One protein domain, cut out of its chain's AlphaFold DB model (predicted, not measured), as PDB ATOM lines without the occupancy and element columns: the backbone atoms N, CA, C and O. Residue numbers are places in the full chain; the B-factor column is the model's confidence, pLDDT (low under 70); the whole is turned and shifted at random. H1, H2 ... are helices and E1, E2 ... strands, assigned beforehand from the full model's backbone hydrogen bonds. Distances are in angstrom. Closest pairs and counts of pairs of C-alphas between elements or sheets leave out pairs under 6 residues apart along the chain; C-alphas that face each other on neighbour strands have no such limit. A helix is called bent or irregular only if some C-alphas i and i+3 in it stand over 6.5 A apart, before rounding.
ATOM      1  N   VAL A   6     140.085 147.785 164.147       94.44
ATOM      2  CA  VAL A   6     138.778 148.044 164.754       94.44
ATOM      3  C   VAL A   6     138.470 149.528 164.680       94.44
ATOM      4  O   VAL A   6     139.333 150.370 164.927       94.44
ATOM      5  N   GLU A   7     137.231 149.851 164.334       95.25
ATOM      6  CA  GLU A   7     136.789 151.231 164.170       95.25
ATOM      7  C   GLU A   7     135.967 151.699 165.370       95.25
ATOM      8  O   GLU A   7     135.007 151.043 165.784       95.25
ATOM      9  N   PHE A   8     136.293 152.882 165.890       95.75
ATOM     10  CA  PHE A   8     135.493 153.582 166.886       95.75
ATOM     11  C   PHE A   8     135.217 155.022 166.462       95.75
ATOM     12  O   PHE A   8     135.994 155.643 165.742       95.75
ATOM     13  N   LYS A   9     134.108 155.571 166.958       95.00
ATOM     14  CA  LYS A   9     133.776 156.989 166.809       95.00
ATOM     15  C   LYS A   9     134.220 157.768 168.041       95.00
ATOM     16  O   LYS A   9     134.118 157.251 169.154       95.00
ATOM     17  N   SER A  10     134.699 158.989 167.870       94.50
ATOM     18  CA  SER A  10     135.087 159.887 168.958       94.50
ATOM     19  C   SER A  10     134.388 161.230 168.814       94.50
ATOM     20  O   SER A  10     134.188 161.715 167.702       94.50
ATOM     21  N   ASN A  11     133.995 161.818 169.941       93.75
ATOM     22  CA  ASN A  11     133.451 163.172 169.941       93.75
ATOM     23  C   ASN A  11     134.570 164.173 169.610       93.75
ATOM     24  O   ASN A  11     135.714 163.910 169.993       93.75
ATOM     25  N   PRO A  12     134.252 165.323 168.988       91.69
ATOM     26  CA  PRO A  12     135.245 166.306 168.548       91.69
ATOM     27  C   PRO A  12     136.289 166.662 169.623       91.69
ATOM     28  O   PRO A  12     137.492 166.547 169.392       91.69
ATOM     29  N   ASP A  13     135.845 166.956 170.851       88.62
ATOM     30  CA  ASP A  13     136.721 167.363 171.965       88.62
ATOM     31  C   ASP A  13     137.778 166.320 172.360       88.62
ATOM     32  O   ASP A  13     138.844 166.659 172.888       88.62
ATOM     33  N   PHE A  14     137.483 165.037 172.140       91.94
ATOM     34  CA  PHE A  14     138.413 163.939 172.397       91.94
ATOM     35  C   PHE A  14     139.195 163.565 171.146       91.94
ATOM     36  O   PHE A  14     140.391 163.302 171.256       91.94
ATOM     37  N   PHE A  15     138.555 163.622 169.975       93.12
ATOM     38  CA  PHE A  15     139.158 163.304 168.689       93.12
ATOM     39  C   PHE A  15     140.449 164.090 168.468       93.12
ATOM     40  O   PHE A  15     141.485 163.482 168.216       93.12
ATOM     41  N   PHE A  16     140.431 165.416 168.648       88.94
ATOM     42  CA  PHE A  16     141.631 166.237 168.450       88.94
ATOM     43  C   PHE A  16     142.747 165.897 169.443       88.94
ATOM     44  O   PHE A  16     143.914 165.857 169.063       88.94
ATOM     45  N   LYS A  17     142.416 165.581 170.700       90.88
ATOM     46  CA  LYS A  17     143.414 165.190 171.713       90.88
ATOM     47  C   LYS A  17     144.042 163.831 171.403       90.88
ATOM     48  O   LYS A  17     145.241 163.652 171.610       90.88
ATOM     49  N   GLU A  18     143.244 162.883 170.916       90.81
ATOM     50  CA  GLU A  18     143.707 161.562 170.481       90.81
ATOM     51  C   GLU A  18     144.530 161.662 169.184       90.81
ATOM     52  O   GLU A  18     145.581 161.025 169.052       90.81
ATOM     53  N   TRP A  19     144.090 162.505 168.244       88.06
ATOM     54  CA  TRP A  19     144.752 162.730 166.964       88.06
ATOM     55  C   TRP A  19     146.120 163.386 167.149       88.06
ATOM     56  O   TRP A  19     147.094 162.847 166.627       88.06
ATOM     57  N   LEU A  20     146.205 164.453 167.954       84.62
ATOM     58  CA  LEU A  20     147.436 165.184 168.304       84.62
ATOM     59  C   LEU A  20     148.341 164.441 169.301       84.62
ATOM     60  O   LEU A  20     149.361 164.980 169.721       84.62
ATOM     61  N   GLY A  21     147.950 163.245 169.755       83.75
ATOM     62  CA  GLY A  21     148.766 162.434 170.665       83.75
ATOM     63  C   GLY A  21     148.865 162.952 172.099       83.75
ATOM     64  O   GLY A  21     149.549 162.337 172.910       83.75
ATOM     65  N   LEU A  22     148.142 164.023 172.443       86.25
ATOM     66  CA  LEU A  22     148.014 164.521 173.819       86.25
ATOM     67  C   LEU A  22     147.344 163.488 174.734       86.25
ATOM     68  O   LEU A  22     147.559 163.476 175.945       86.25
ATOM     69  N   LYS A  23     146.530 162.611 174.140       88.31
ATOM     70  CA  LYS A  23     145.941 161.439 174.776       88.31
ATOM     71  C   LYS A  23     146.256 160.201 173.921       88.31
ATOM     72  O   LYS A  23     145.469 159.866 173.037       88.31
ATOM     73  N   PRO A  24     147.385 159.506 174.151       91.00
ATOM     74  CA  PRO A  24     147.805 158.345 173.357       91.00
ATOM     75  C   PRO A  24     147.047 157.060 173.747       91.00
ATOM     76  O   PRO A  24     147.606 155.966 173.827       91.00
ATOM     77  N   ASN A  25     145.763 157.202 174.059       94.62
ATOM     78  CA  ASN A  25     144.862 156.114 174.383       94.62
ATOM     79  C   ASN A  25     143.411 156.512 174.112       94.62
ATOM     80  O   ASN A  25     143.045 157.689 174.108       94.62
ATOM     81  N   THR A  26     142.567 155.500 173.960       95.38
ATOM     82  CA  THR A  26     141.118 155.653 173.999       95.38
ATOM     83  C   THR A  26     140.542 154.746 175.070       95.38
ATOM     84  O   THR A  26     141.042 153.646 175.308       95.38
ATOM     85  N   VAL A  27     139.476 155.212 175.710       95.25
ATOM     86  CA  VAL A  27     138.747 154.457 176.727       95.25
ATOM     87  C   VAL A  27     137.342 154.234 176.197       95.25
ATOM     88  O   VAL A  27     136.660 155.182 175.801       95.25
ATOM     89  N   ARG A  28     136.925 152.973 176.143       95.94
ATOM     90  CA  ARG A  28     135.654 152.538 175.566       95.94
ATOM     91  C   ARG A  28     134.887 151.736 176.598       95.94
ATOM     92  O   ARG A  28     135.468 150.895 177.274       95.94
ATOM     93  N   LYS A  29     133.585 151.982 176.709       96.44
ATOM     94  CA  LYS A  29     132.716 151.121 177.510       96.44
ATOM     95  C   LYS A  29     132.685 149.744 176.849       96.44
ATOM     96  O   LYS A  29     132.396 149.653 175.659       96.44
ATOM     97  N   LEU A  30     133.044 148.717 177.605       94.44
ATOM     98  CA  LEU A  30     133.101 147.342 177.141       94.44
ATOM     99  C   LEU A  30     131.688 146.847 176.834       94.44
ATOM    100  O   LEU A  30     130.806 146.891 177.694       94.44
ATOM    101  N   ASP A  31     131.500 146.342 175.619       93.44
ATOM    102  CA  ASP A  31     130.306 145.607 175.216       93.44
ATOM    103  C   ASP A  31     130.724 144.218 174.725       93.44
ATOM    104  O   ASP A  31     131.376 144.070 173.694       93.44
ATOM    105  N   LEU A  32     130.364 143.179 175.480       88.75
ATOM    106  CA  LEU A  32     130.744 141.797 175.171       88.75
ATOM    107  C   LEU A  32     130.079 141.261 173.893       88.75
ATOM    108  O   LEU A  32     130.553 140.274 173.322       88.75
ATOM    109  N   LYS A  33     128.990 141.895 173.443       93.56
ATOM    110  CA  LYS A  33     128.288 141.525 172.207       93.56
ATOM    111  C   LYS A  33     128.908 142.159 170.968       93.56
ATOM    112  O   LYS A  33     128.598 141.743 169.857       93.56
ATOM    113  N   ASP A  34     129.769 143.151 171.147       94.06
ATOM    114  CA  ASP A  34     130.390 143.873 170.051       94.06
ATOM    115  C   ASP A  34     131.699 143.189 169.629       94.06
ATOM    116  O   ASP A  34     132.670 143.070 170.384       94.06
ATOM    117  N   GLU A  35     131.717 142.733 168.375       93.94
ATOM    118  CA  GLU A  35     132.826 141.998 167.765       93.94
ATOM    119  C   GLU A  35     134.161 142.749 167.824       93.94
ATOM    120  O   GLU A  35     135.225 142.121 167.825       93.94
ATOM    121  N   ARG A  36     134.147 144.087 167.909       95.06
ATOM    122  CA  ARG A  36     135.371 144.888 168.056       95.06
ATOM    123  C   ARG A  36     136.120 144.504 169.324       95.06
ATOM    124  O   ARG A  36     137.335 144.323 169.279       95.06
ATOM    125  N   PHE A  37     135.411 144.323 170.438       94.94
ATOM    126  CA  PHE A  37     136.034 143.940 171.704       94.94
ATOM    127  C   PHE A  37     136.525 142.496 171.692       94.94
ATOM    128  O   PHE A  37     137.559 142.214 172.286       94.94
ATOM    129  N   GLN A  38     135.864 141.607 170.947       93.00
ATOM    130  CA  GLN A  38     136.338 140.234 170.744       93.00
ATOM    131  C   GLN A  38     137.626 140.191 169.905       93.00
ATOM    132  O   GLN A  38     138.538 139.407 170.178       93.00
ATOM    133  N   LYS A  39     137.740 141.043 168.877       93.50
ATOM    134  CA  LYS A  39     138.977 141.187 168.088       93.50
ATOM    135  C   LYS A  39     140.118 141.763 168.925       93.50
ATOM    136  O   LYS A  39     141.245 141.289 168.812       93.50
ATOM    137  N   LEU A  40     139.818 142.740 169.780       93.81
ATOM    138  CA  LEU A  40     140.783 143.340 170.700       93.81
ATOM    139  C   LEU A  40     141.264 142.346 171.768       93.81
ATOM    140  O   LEU A  40     142.467 142.213 171.964       93.81
ATOM    141  N   SER A  41     140.355 141.610 172.416       92.25
ATOM    142  CA  SER A  41     140.709 140.651 173.475       92.25
ATOM    143  C   SER A  41     141.493 139.444 172.958       92.25
ATOM    144  O   SER A  41     142.353 138.925 173.659       92.25
ATOM    145  N   SER A  42     141.237 139.021 171.718       91.62
ATOM    146  CA  SER A  42     141.982 137.937 171.063       91.62
ATOM    147  C   SER A  42     143.325 138.372 170.465       91.62
ATOM    148  O   SER A  42     144.011 137.543 169.874       91.62
ATOM    149  N   GLY A  43     143.688 139.658 170.553       88.06
ATOM    150  CA  GLY A  43     144.909 140.192 169.939       88.06
ATOM    151  C   GLY A  43     144.893 140.190 168.406       88.06
ATOM    152  O   GLY A  43     145.923 140.413 167.782       88.06
ATOM    153  N   ARG A  44     143.735 139.949 167.779       87.75
ATOM    154  CA  ARG A  44     143.592 139.956 166.315       87.75
ATOM    155  C   ARG A  44     143.566 141.369 165.740       87.75
ATOM    156  O   ARG A  44     143.893 141.555 164.576       87.75
ATOM    157  N   ALA A  45     143.180 142.365 166.537       89.19
ATOM    158  CA  ALA A  45     143.229 143.765 166.137       89.19
ATOM    159  C   ALA A  45     144.623 144.353 166.390       89.19
ATOM    160  O   ALA A  45     145.039 144.513 167.536       89.19
ATOM    161  N   HIS A  46     145.312 144.727 165.315       90.94
ATOM    162  CA  HIS A  46     146.640 145.350 165.380       90.94
ATOM    163  C   HIS A  46     146.568 146.874 165.257       90.94
ATOM    164  O   HIS A  46     147.494 147.588 165.647       90.94
ATOM    165  N   PHE A  47     145.457 147.376 164.721       92.44
ATOM    166  CA  PHE A  47     145.236 148.790 164.478       92.44
ATOM    167  C   PHE A  47     143.890 149.238 165.037       92.44
ATOM    168  O   PHE A  47     142.926 148.474 165.121       92.44
ATOM    169  N   ILE A  48     143.826 150.513 165.390       93.75
ATOM    170  CA  ILE A  48     142.591 151.200 165.733       93.75
ATOM    171  C   ILE A  48     142.387 152.356 164.765       93.75
ATOM    172  O   ILE A  48     143.294 153.158 164.543       93.75
ATOM    173  N   GLN A  49     141.190 152.436 164.198       94.12
ATOM    174  CA  GLN A  49     140.734 153.587 163.440       94.12
ATOM    175  C   GLN A  49     139.767 154.391 164.301       94.12
ATOM    176  O   GLN A  49     138.761 153.868 164.782       94.12
ATOM    177  N   ILE A  50     140.066 155.671 164.489       94.31
ATOM    178  CA  ILE A  50     139.191 156.608 165.183       94.31
ATOM    179  C   ILE A  50     138.595 157.556 164.150       94.31
ATOM    180  O   ILE A  50     139.336 158.210 163.419       94.31
ATOM    181  N   LYS A  51     137.265 157.623 164.089       95.50
ATOM    182  CA  LYS A  51     136.506 158.580 163.272       95.50
ATOM    183  C   LYS A  51     135.894 159.659 164.149       95.50
ATOM    184  O   LYS A  51     135.350 159.341 165.207       95.50
ATOM    185  N   GLU A  52     135.933 160.908 163.716       95.81
ATOM    186  CA  GLU A  52     135.175 161.962 164.386       95.81
ATOM    187  C   GLU A  52     133.667 161.755 164.153       95.81
ATOM    188  O   GLU A  52     133.226 161.334 163.082       95.81
ATOM    189  N   VAL A  53     132.845 162.031 165.162       93.88
ATOM    190  CA  VAL A  53     131.392 162.116 164.989       93.88
ATOM    191  C   VAL A  53     131.047 163.423 164.276       93.88
ATOM    192  O   VAL A  53     131.360 164.496 164.774       93.88
ATOM    193  N   GLY A  54     130.335 163.336 163.151       89.50
ATOM    194  CA  GLY A  54     129.809 164.510 162.442       89.50
ATOM    195  C   GLY A  54     130.708 165.049 161.328       89.50
ATOM    196  O   GLY A  54     130.268 165.921 160.585       89.50
ATOM    197  N   SER A  55     131.907 164.491 161.147       89.38
ATOM    198  CA  SER A  55     132.745 164.754 159.976       89.38
ATOM    199  C   SER A  55     133.238 163.461 159.324       89.38
ATOM    200  O   SER A  55     133.014 162.358 159.822       89.38
ATOM    201  N   ASN A  56     133.923 163.607 158.189       88.31
ATOM    202  CA  ASN A  56     134.613 162.510 157.510       88.31
ATOM    203  C   ASN A  56     136.081 162.359 157.956       88.31
ATOM    204  O   ASN A  56     136.836 161.622 157.320       88.31
ATOM    205  N   GLN A  57     136.508 163.046 159.022       90.50
ATOM    206  CA  GLN A  57     137.872 162.937 159.533       90.50
ATOM    207  C   GLN A  57     138.087 161.614 160.268       90.50
ATOM    208  O   GLN A  57     137.261 161.158 161.065       90.50
ATOM    209  N   ALA A  58     139.236 160.994 160.004       92.12
ATOM    210  CA  ALA A  58     139.651 159.761 160.645       92.12
ATOM    211  C   ALA A  58     141.174 159.687 160.746       92.12
ATOM    212  O   ALA A  58     141.886 160.213 159.893       92.12
ATOM    213  N   PHE A  59     141.672 158.969 161.747       90.12
ATOM    214  CA  PHE A  59     143.081 158.594 161.822       90.12
ATOM    215  C   PHE A  59     143.228 157.144 162.280       90.12
ATOM    216  O   PHE A  59     142.341 156.578 162.924       90.12
ATOM    217  N   VAL A  60     144.367 156.541 161.942       90.62
ATOM    218  CA  VAL A  60     144.713 155.164 162.308       90.62
ATOM    219  C   VAL A  60     145.935 155.175 163.220       90.62
ATOM    220  O   VAL A  60     146.862 155.971 163.032       90.62
ATOM    221  N   ARG A  61     145.932 154.302 164.229       90.75
ATOM    222  CA  ARG A  61     147.065 154.071 165.135       90.75
ATOM    223  C   ARG A  61     147.321 152.581 165.285       90.75
ATOM    224  O   ARG A  61     146.389 151.778 165.249       90.75
ATOM    225  N   ARG A  62     148.587 152.217 165.483       91.19
ATOM    226  CA  ARG A  62     148.977 150.857 165.853       91.19
ATOM    227  C   ARG A  62     148.713 150.640 167.338       91.19
ATOM    228  O   ARG A  62     149.158 151.430 168.167       91.19
ATOM    229  N   ILE A  63     147.994 149.575 167.664       93.75
ATOM    230  CA  ILE A  63     147.693 149.211 169.047       93.75
ATOM    231  C   ILE A  63     148.972 148.678 169.696       93.75
ATOM    232  O   ILE A  63     149.643 147.810 169.144       93.75
ATOM    233  N   MET A  64     149.296 149.208 170.874       94.06
ATOM    234  CA  MET A  64     150.406 148.736 171.706       94.06
ATOM    235  C   MET A  64     149.923 147.835 172.832       94.06
ATOM    236  O   MET A  64     150.558 146.835 173.147       94.06
ATOM    237  N   ASN A  65     148.814 148.214 173.465       95.88
ATOM    238  CA  ASN A  65     148.249 147.482 174.586       95.88
ATOM    239  C   ASN A  65     146.726 147.646 174.590       95.88
ATOM    240  O   ASN A  65     146.212 148.740 174.336       95.88
ATOM    241  N   VAL A  66     146.031 146.556 174.900       96.75
ATOM    242  CA  VAL A  66     144.610 146.531 175.234       96.75
ATOM    243  C   VAL A  66     144.489 146.018 176.663       96.75
ATOM    244  O   VAL A  66     144.888 144.897 176.964       96.75
ATOM    245  N   SER A  67     143.924 146.834 177.542       96.75
ATOM    246  CA  SER A  67     143.675 146.476 178.936       96.75
ATOM    247  C   SER A  67     142.191 146.595 179.250       96.75
ATOM    248  O   SER A  67     141.509 147.487 178.746       96.75
ATOM    249  N   PHE A  68     141.689 145.707 180.102       95.12
ATOM    250  CA  PHE A  68     140.299 145.709 180.545       95.12
ATOM    251  C   PHE A  68     140.257 145.982 182.047       95.12
ATOM    252  O   PHE A  68     140.984 145.350 182.811       95.12
ATOM    253  N   PHE A  69     139.423 146.931 182.461       94.44
ATOM    254  CA  PHE A  69     139.213 147.280 183.863       94.44
ATOM    255  C   PHE A  69     137.720 147.491 184.092       94.44
ATOM    256  O   PHE A  69     137.123 148.377 183.484       94.44
ATOM    257  N   GLU A  70     137.114 146.654 184.934       94.81
ATOM    258  CA  GLU A  70     135.661 146.611 185.128       94.81
ATOM    259  C   GLU A  70     134.907 146.515 183.784       94.81
ATOM    260  O   GLU A  70     135.101 145.576 183.014       94.81
ATOM    261  N   ASN A  71     134.056 147.495 183.482       96.19
ATOM    262  CA  ASN A  71     133.304 147.616 182.237       96.19
ATOM    263  C   ASN A  71     133.974 148.561 181.225       96.19
ATOM    264  O   ASN A  71     133.294 149.102 180.349       96.19
ATOM    265  N   TRP A  72     135.288 148.759 181.322       96.81
ATOM    266  CA  TRP A  72     136.069 149.609 180.428       96.81
ATOM    267  C   TRP A  72     137.145 148.822 179.682       96.81
ATOM    268  O   TRP A  72     137.806 147.939 180.222       96.81
ATOM    269  N   CYS A  73     137.340 149.195 178.424       97.19
ATOM    270  CA  CYS A  73     138.425 148.768 177.557       97.19
ATOM    271  C   CYS A  73     139.316 149.979 177.269       97.19
ATOM    272  O   CYS A  73     138.849 151.001 176.756       97.19
ATOM    273  N   ILE A  74     140.590 149.868 177.618       97.06
ATOM    274  CA  ILE A  74     141.612 150.893 177.444       97.06
ATOM    275  C   ILE A  74     142.538 150.421 176.330       97.06
ATOM    276  O   ILE A  74     143.188 149.385 176.451       97.06
ATOM    277  N   ILE A  75     142.605 151.185 175.245       97.12
ATOM    278  CA  ILE A  75     143.422 150.865 174.073       97.12
ATOM    279  C   ILE A  75     144.485 151.948 173.968       97.12
ATOM    280  O   ILE A  75     144.150 153.114 173.773       97.12
ATOM    281  N   SER A  76     145.750 151.569 174.117       95.69
ATOM    282  CA  SER A  76     146.889 152.492 174.096       95.69
ATOM    283  C   SER A  76     147.720 152.304 172.833       95.69
ATOM    284  O   SER A  76     147.824 151.190 172.310       95.69
ATOM    285  N   TRP A  77     148.338 153.381 172.356       93.25
ATOM    286  CA  TRP A  77     149.180 153.383 171.158       93.25
ATOM    287  C   TRP A  77     150.379 154.314 171.319       93.25
ATOM    288  O   TRP A  77     150.363 155.234 172.134       93.25
ATOM    289  N   LEU A  78     151.415 154.109 170.505       84.69
ATOM    290  CA  LEU A  78     152.452 155.122 170.318       84.69
ATOM    291  C   LEU A  78     151.949 156.188 169.345       84.69
ATOM    292  O   LEU A  78     151.219 155.893 168.395       84.69
ATOM    293  N   HIS A  79     152.321 157.441 169.595       80.31
ATOM    294  CA  HIS A  79     151.980 158.553 168.716       80.31
ATOM    295  C   HIS A  79     152.898 158.571 167.485       80.31
ATOM    296  O   HIS A  79     153.794 159.399 167.345       80.31
ATOM    297  N   GLU A  80     152.665 157.600 166.610       80.25
ATOM    298  CA  GLU A  80     153.360 157.402 165.344       80.25
ATOM    299  C   GLU A  80     152.341 157.445 164.199       80.25
ATOM    300  O   GLU A  80     151.174 157.060 164.365       80.25
ATOM    301  N   GLU A  81     152.764 157.919 163.030       71.94
ATOM    302  CA  GLU A  81     151.950 157.812 161.824       71.94
ATOM    303  C   GLU A  81     152.003 156.395 161.287       71.94
ATOM    304  O   GLU A  81     153.075 155.801 161.203       71.94
ATOM    305  N   VAL A  82     150.847 155.868 160.888       68.75
ATOM    306  CA  VAL A  82     150.755 154.591 160.182       68.75
ATOM    307  C   VAL A  82     150.739 154.890 158.692       68.75
ATOM    308  O   VAL A  82     149.825 155.555 158.203       68.75
ATOM    309  N   CYS A  83     151.718 154.373 157.952       66.56
ATOM    310  CA  CYS A  83     151.702 154.492 156.501       66.56
ATOM    311  C   CYS A  83     150.522 153.688 155.923       66.56
ATOM    312  O   CYS A  83     150.474 152.468 156.109       66.56
ATOM    313  N   PRO A  84     149.609 154.311 155.158       61.53
ATOM    314  CA  PRO A  84     148.423 153.628 154.640       61.53
ATOM    315  C   PRO A  84     148.755 152.561 153.585       61.53
ATOM    316  O   PRO A  84     147.957 151.658 153.354       61.53
ATOM    317  N   ALA A  85     149.929 152.645 152.950       61.75
ATOM    318  CA  ALA A  85     150.334 151.731 151.887       61.75
ATOM    319  C   ALA A  85     150.972 150.432 152.398       61.75
ATOM    320  O   ALA A  85     150.756 149.382 151.798       61.75
ATOM    321  N   CYS A  86     151.773 150.491 153.470       62.47
ATOM    322  CA  CYS A  86     152.482 149.309 153.975       62.47
ATOM    323  C   CYS A  86     152.428 149.103 155.501       62.47
ATOM    324  O   CYS A  86     153.093 148.210 156.014       62.47
ATOM    325  N   GLY A  87     151.627 149.882 156.239       61.91
ATOM    326  CA  GLY A  87     151.274 149.613 157.642       61.91
ATOM    327  C   GLY A  87     152.391 149.789 158.676       61.91
ATOM    328  O   GLY A  87     152.167 149.523 159.854       61.91
ATOM    329  N   HIS A  88     153.587 150.230 158.274       68.00
ATOM    330  CA  HIS A  88     154.642 150.560 159.230       68.00
ATOM    331  C   HIS A  88     154.321 151.860 159.961       68.00
ATOM    332  O   HIS A  88     153.579 152.708 159.458       68.00
ATOM    333  N   THR A  89     154.939 152.012 161.127       67.06
ATOM    334  CA  THR A  89     154.842 153.215 161.934       67.06
ATOM    335  C   THR A  89     156.130 154.029 161.878       67.06
ATOM    336  O   THR A  89     157.221 153.457 161.819       67.06
ATOM    337  N   SER A  90     155.998 155.354 161.857       63.81
ATOM    338  CA  SER A  90     157.117 156.303 161.911       63.81
ATOM    339  C   SER A  90     156.782 157.447 162.871       63.81
ATOM    340  O   SER A  90     155.621 157.861 162.938       63.81
ATOM    341  N   PRO A  91     157.765 158.016 163.592       63.19
ATOM    342  CA  PRO A  91     157.547 159.244 164.346       63.19
ATOM    343  C   PRO A  91     157.034 160.363 163.425       63.19
ATOM    344  O   PRO A  91     157.556 160.553 162.326       63.19
ATOM    345  N   LEU A  92     156.060 161.147 163.896       55.94
ATOM    346  CA  LEU A  92     155.401 162.224 163.129       55.94
ATOM    347  C   LEU A  92     156.346 163.268 162.514       55.94
ATOM    348  O   LEU A  92     155.967 163.960 161.579       55.94
ATOM    349  N   LYS A  93     157.580 163.386 163.014       48.31
ATOM    350  CA  LYS A  93     158.572 164.356 162.530       48.31
ATOM    351  C   LYS A  93     159.411 163.885 161.332       48.31
ATOM    352  O   LYS A  93     160.362 164.573 160.986       48.31
ATOM    353  N   GLN A  94     159.132 162.721 160.736       43.34
ATOM    354  CA  GLN A  94     159.978 162.152 159.669       43.34
ATOM    355  C   GLN A  94     159.231 161.750 158.390       43.34
ATOM    356  O   GLN A  94     159.842 161.196 157.479       43.34
ATOM    357  N   CYS A  95     157.936 162.056 158.276       42.34
ATOM    358  CA  CYS A  95     157.180 161.880 157.033       42.34
ATOM    359  C   CYS A  95     157.224 163.162 156.178       42.34
ATOM    360  O   CYS A  95     156.200 163.662 155.727       42.34
ATOM    361  N   GLU A  96     158.413 163.735 155.970       40.38
ATOM    362  CA  GLU A  96     158.589 164.774 154.953       40.38
ATOM    363  C   GLU A  96     158.703 164.080 153.591       40.38
ATOM    364  O   GLU A  96     159.767 163.600 153.197       40.38
ATOM    365  N   THR A  97     157.586 163.972 152.870       46.81
ATOM    366  CA  THR A  97     157.653 163.744 151.426       46.81
ATOM    367  C   THR A  97     158.150 165.035 150.769       46.81
ATOM    368  O   THR A  97     157.644 166.118 151.088       46.81
ATOM    369  N   PRO A  98     159.109 164.982 149.829       38.03
ATOM    370  CA  PRO A  98     159.350 166.124 148.962       38.03
ATOM    371  C   PRO A  98     158.070 166.348 148.144       38.03
ATOM    372  O   PRO A  98     157.740 165.545 147.276       38.03
ATOM    373  N   GLY A  99     157.315 167.405 148.458       47.66
ATOM    374  CA  GLY A  99     156.126 167.811 147.699       47.66
ATOM    375  C   GLY A  99     154.765 167.646 148.384       47.66
ATOM    376  O   GLY A  99     153.759 167.938 147.745       47.66
ATOM    377  N   GLY A 100     154.689 167.224 149.653       43.22
ATOM    378  CA  GLY A 100     153.447 167.312 150.444       43.22
ATOM    379  C   GLY A 100     152.267 166.463 149.949       43.22
ATOM    380  O   GLY A 100     151.131 166.698 150.357       43.22
ATOM    381  N   LEU A 101     152.512 165.476 149.081       43.03
ATOM    382  CA  LEU A 101     151.492 164.521 148.653       43.03
ATOM    383  C   LEU A 101     151.486 163.283 149.571       43.03
ATOM    384  O   LEU A 101     152.559 162.838 149.990       43.03
ATOM    385  N   PRO A 102     150.309 162.685 149.862       44.91
ATOM    386  CA  PRO A 102     150.169 161.533 150.760       44.91
ATOM    387  C   PRO A 102     150.609 160.198 150.130       44.91
ATOM    388  O   PRO A 102     150.313 159.119 150.652       44.91
ATOM    389  N   GLU A 103     151.285 160.237 148.984       44.22
ATOM    390  CA  GLU A 103     151.547 159.053 148.182       44.22
ATOM    391  C   GLU A 103     152.901 158.440 148.533       44.22
ATOM    392  O   GLU A 103     153.938 158.786 147.984       44.22
ATOM    393  N   LEU A 104     152.826 157.457 149.433       48.34
ATOM    394  CA  LEU A 104     153.841 156.443 149.722       48.34
ATOM    395  C   LEU A 104     155.033 156.922 150.563       48.34
ATOM    396  O   LEU A 104     155.838 157.765 150.190       48.34
ATOM    397  N   CYS A 105     155.212 156.256 151.703       52.91
ATOM    398  CA  CYS A 105     156.464 156.318 152.442       52.91
ATOM    399  C   CYS A 105     157.631 155.830 151.567       52.91
ATOM    400  O   CYS A 105     157.513 154.812 150.878       52.91
ATOM    401  N   MET A 106     158.787 156.488 151.696       52.62
ATOM    402  CA  MET A 106     160.066 156.127 151.066       52.62
ATOM    403  C   MET A 106     160.424 154.635 151.182       52.62
ATOM    404  O   MET A 106     160.992 154.059 150.259       52.62
ATOM    405  N   ARG A 107     160.045 153.960 152.277       50.91
ATOM    406  CA  ARG A 107     160.231 152.503 152.420       50.91
ATOM    407  C   ARG A 107     159.325 151.683 151.500       50.91
ATOM    408  O   ARG A 107     159.782 150.679 150.969       50.91
ATOM    409  N   CYS A 108     158.068 152.090 151.293       48.81
ATOM    410  CA  CYS A 108     157.192 151.407 150.336       48.81
ATOM    411  C   CYS A 108     157.584 151.739 148.873       48.81
ATOM    412  O   CYS A 108     157.314 150.933 147.988       48.81
ATOM    413  N   LEU A 109     158.223 152.893 148.620       53.12
ATOM    414  CA  LEU A 109     158.799 153.255 147.313       53.12
ATOM    415  C   LEU A 109     160.026 152.392 146.974       53.12
ATOM    416  O   LEU A 109     160.087 151.821 145.892       53.12
ATOM    417  N   ASN A 110     160.954 152.220 147.921       50.66
ATOM    418  CA  ASN A 110     162.185 151.448 147.704       50.66
ATOM    419  C   ASN A 110     161.974 149.928 147.601       50.66
ATOM    420  O   ASN A 110     162.834 149.247 147.066       50.66
ATOM    421  N   ALA A 111     160.854 149.386 148.091       48.81
ATOM    422  CA  ALA A 111     160.524 147.961 147.973       48.81
ATOM    423  C   ALA A 111     159.880 147.577 146.620       48.81
ATOM    424  O   ALA A 111     159.521 146.417 146.426       48.81
ATOM    425  N   ARG A 112     159.660 148.550 145.722       46.25
ATOM    426  CA  ARG A 112     159.084 148.345 144.379       46.25
ATOM    427  C   ARG A 112     160.121 148.361 143.245       46.25
ATOM    428  O   ARG A 112     159.722 148.158 142.102       46.25
TER     429      ARG A 112
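This is residues 6 to 112 of the 113 residues of an uncharacterized protein of uncultured archaeon (UniProt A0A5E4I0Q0). A five-stranded sheet curls like part of a barrel and folds back on itself into two leaves, E1 with E3 and E5 with E2, joined by the long bent strand E4; H1 packs on one face of this sheet and H2 on the other. From it an arm extends, made of the small hairpin E6 and E7, a long loop of residues 92 to 105 and the short helix H3, with low confidence from residue 82 to residue 112. The printed part has 107 residues, with three named helices and seven named strands in the order E1 H1 E2 H2 E3 E4 E5 E6 E7 H3, a mixed class of helices and strands. The larger sheet, order E1 E3 E4 E5 E2, is mixed; the whole is compact, with a radius of gyration of the C-alphas of 15.0 A and spans of 47 by 29 by 21 A.

In the strongly twisted folded sheet, one sheet bent back into two facing leaves, E4, residues 58 to 69, is the hinge and bends by 84 degrees at residue 62. E3, residues 47 to 52, is its antiparallel neighbour, with N 48 and O 61 2.9 A apart. E5, residues 72 to 77, is antiparallel to E4, with N 67 and O 74 2.9 A apart; E3, E4 and E5 form a meander, each strand the antiparallel neighbour of the one before. Edge strand E1, residues 6 to 10, is parallel to E3, with N 8 and O 49 2.9 A apart. Edge strand E2, residues 25 to 29, is antiparallel to E5, with N 28 and O 73 2.8 A apart. H1, residues 12 to 19, is on the sheet at a height over the sheet of 7.1 A; its closest C-alphas to E3 are Phe 15 and Glu 52, 6.0 A. H2, residues 35 to 41, is on the opposite face, at a height over the sheet of 8.1 A. E6, residues 80 to 82, and E7, residues 89 to 91, form an antiparallel hairpin, with N 81 and O 90 2.9 A apart. H3, residues 106 to 110, is not on the larger sheet and is apart from E6. Each O i to N i+4 pair is within hydrogen-bond range in H2 and H3, and 3 of 4 in H1.

E4 is 26.4 A long, E3 16.6 A, E5 16.5 A, E2 13.5 A, E1 13.1 A and H1 10.3 A. E1 begins at C-alpha 6 (138.778, 148.044, 164.754), E4 ends at C-alpha 69 (139.213, 147.280, 183.863), and H3 ends at C-alpha 110 (162.185, 151.448, 147.704).

The C-alphas farthest apart are those of Glu 70 and Gly 99, 47.6 A. The printed part has no cut; the link from E7 to H3, 14 residues, is long. The mean pLDDT of the printed part is 80.7, and residues 82 to 112 are under 70.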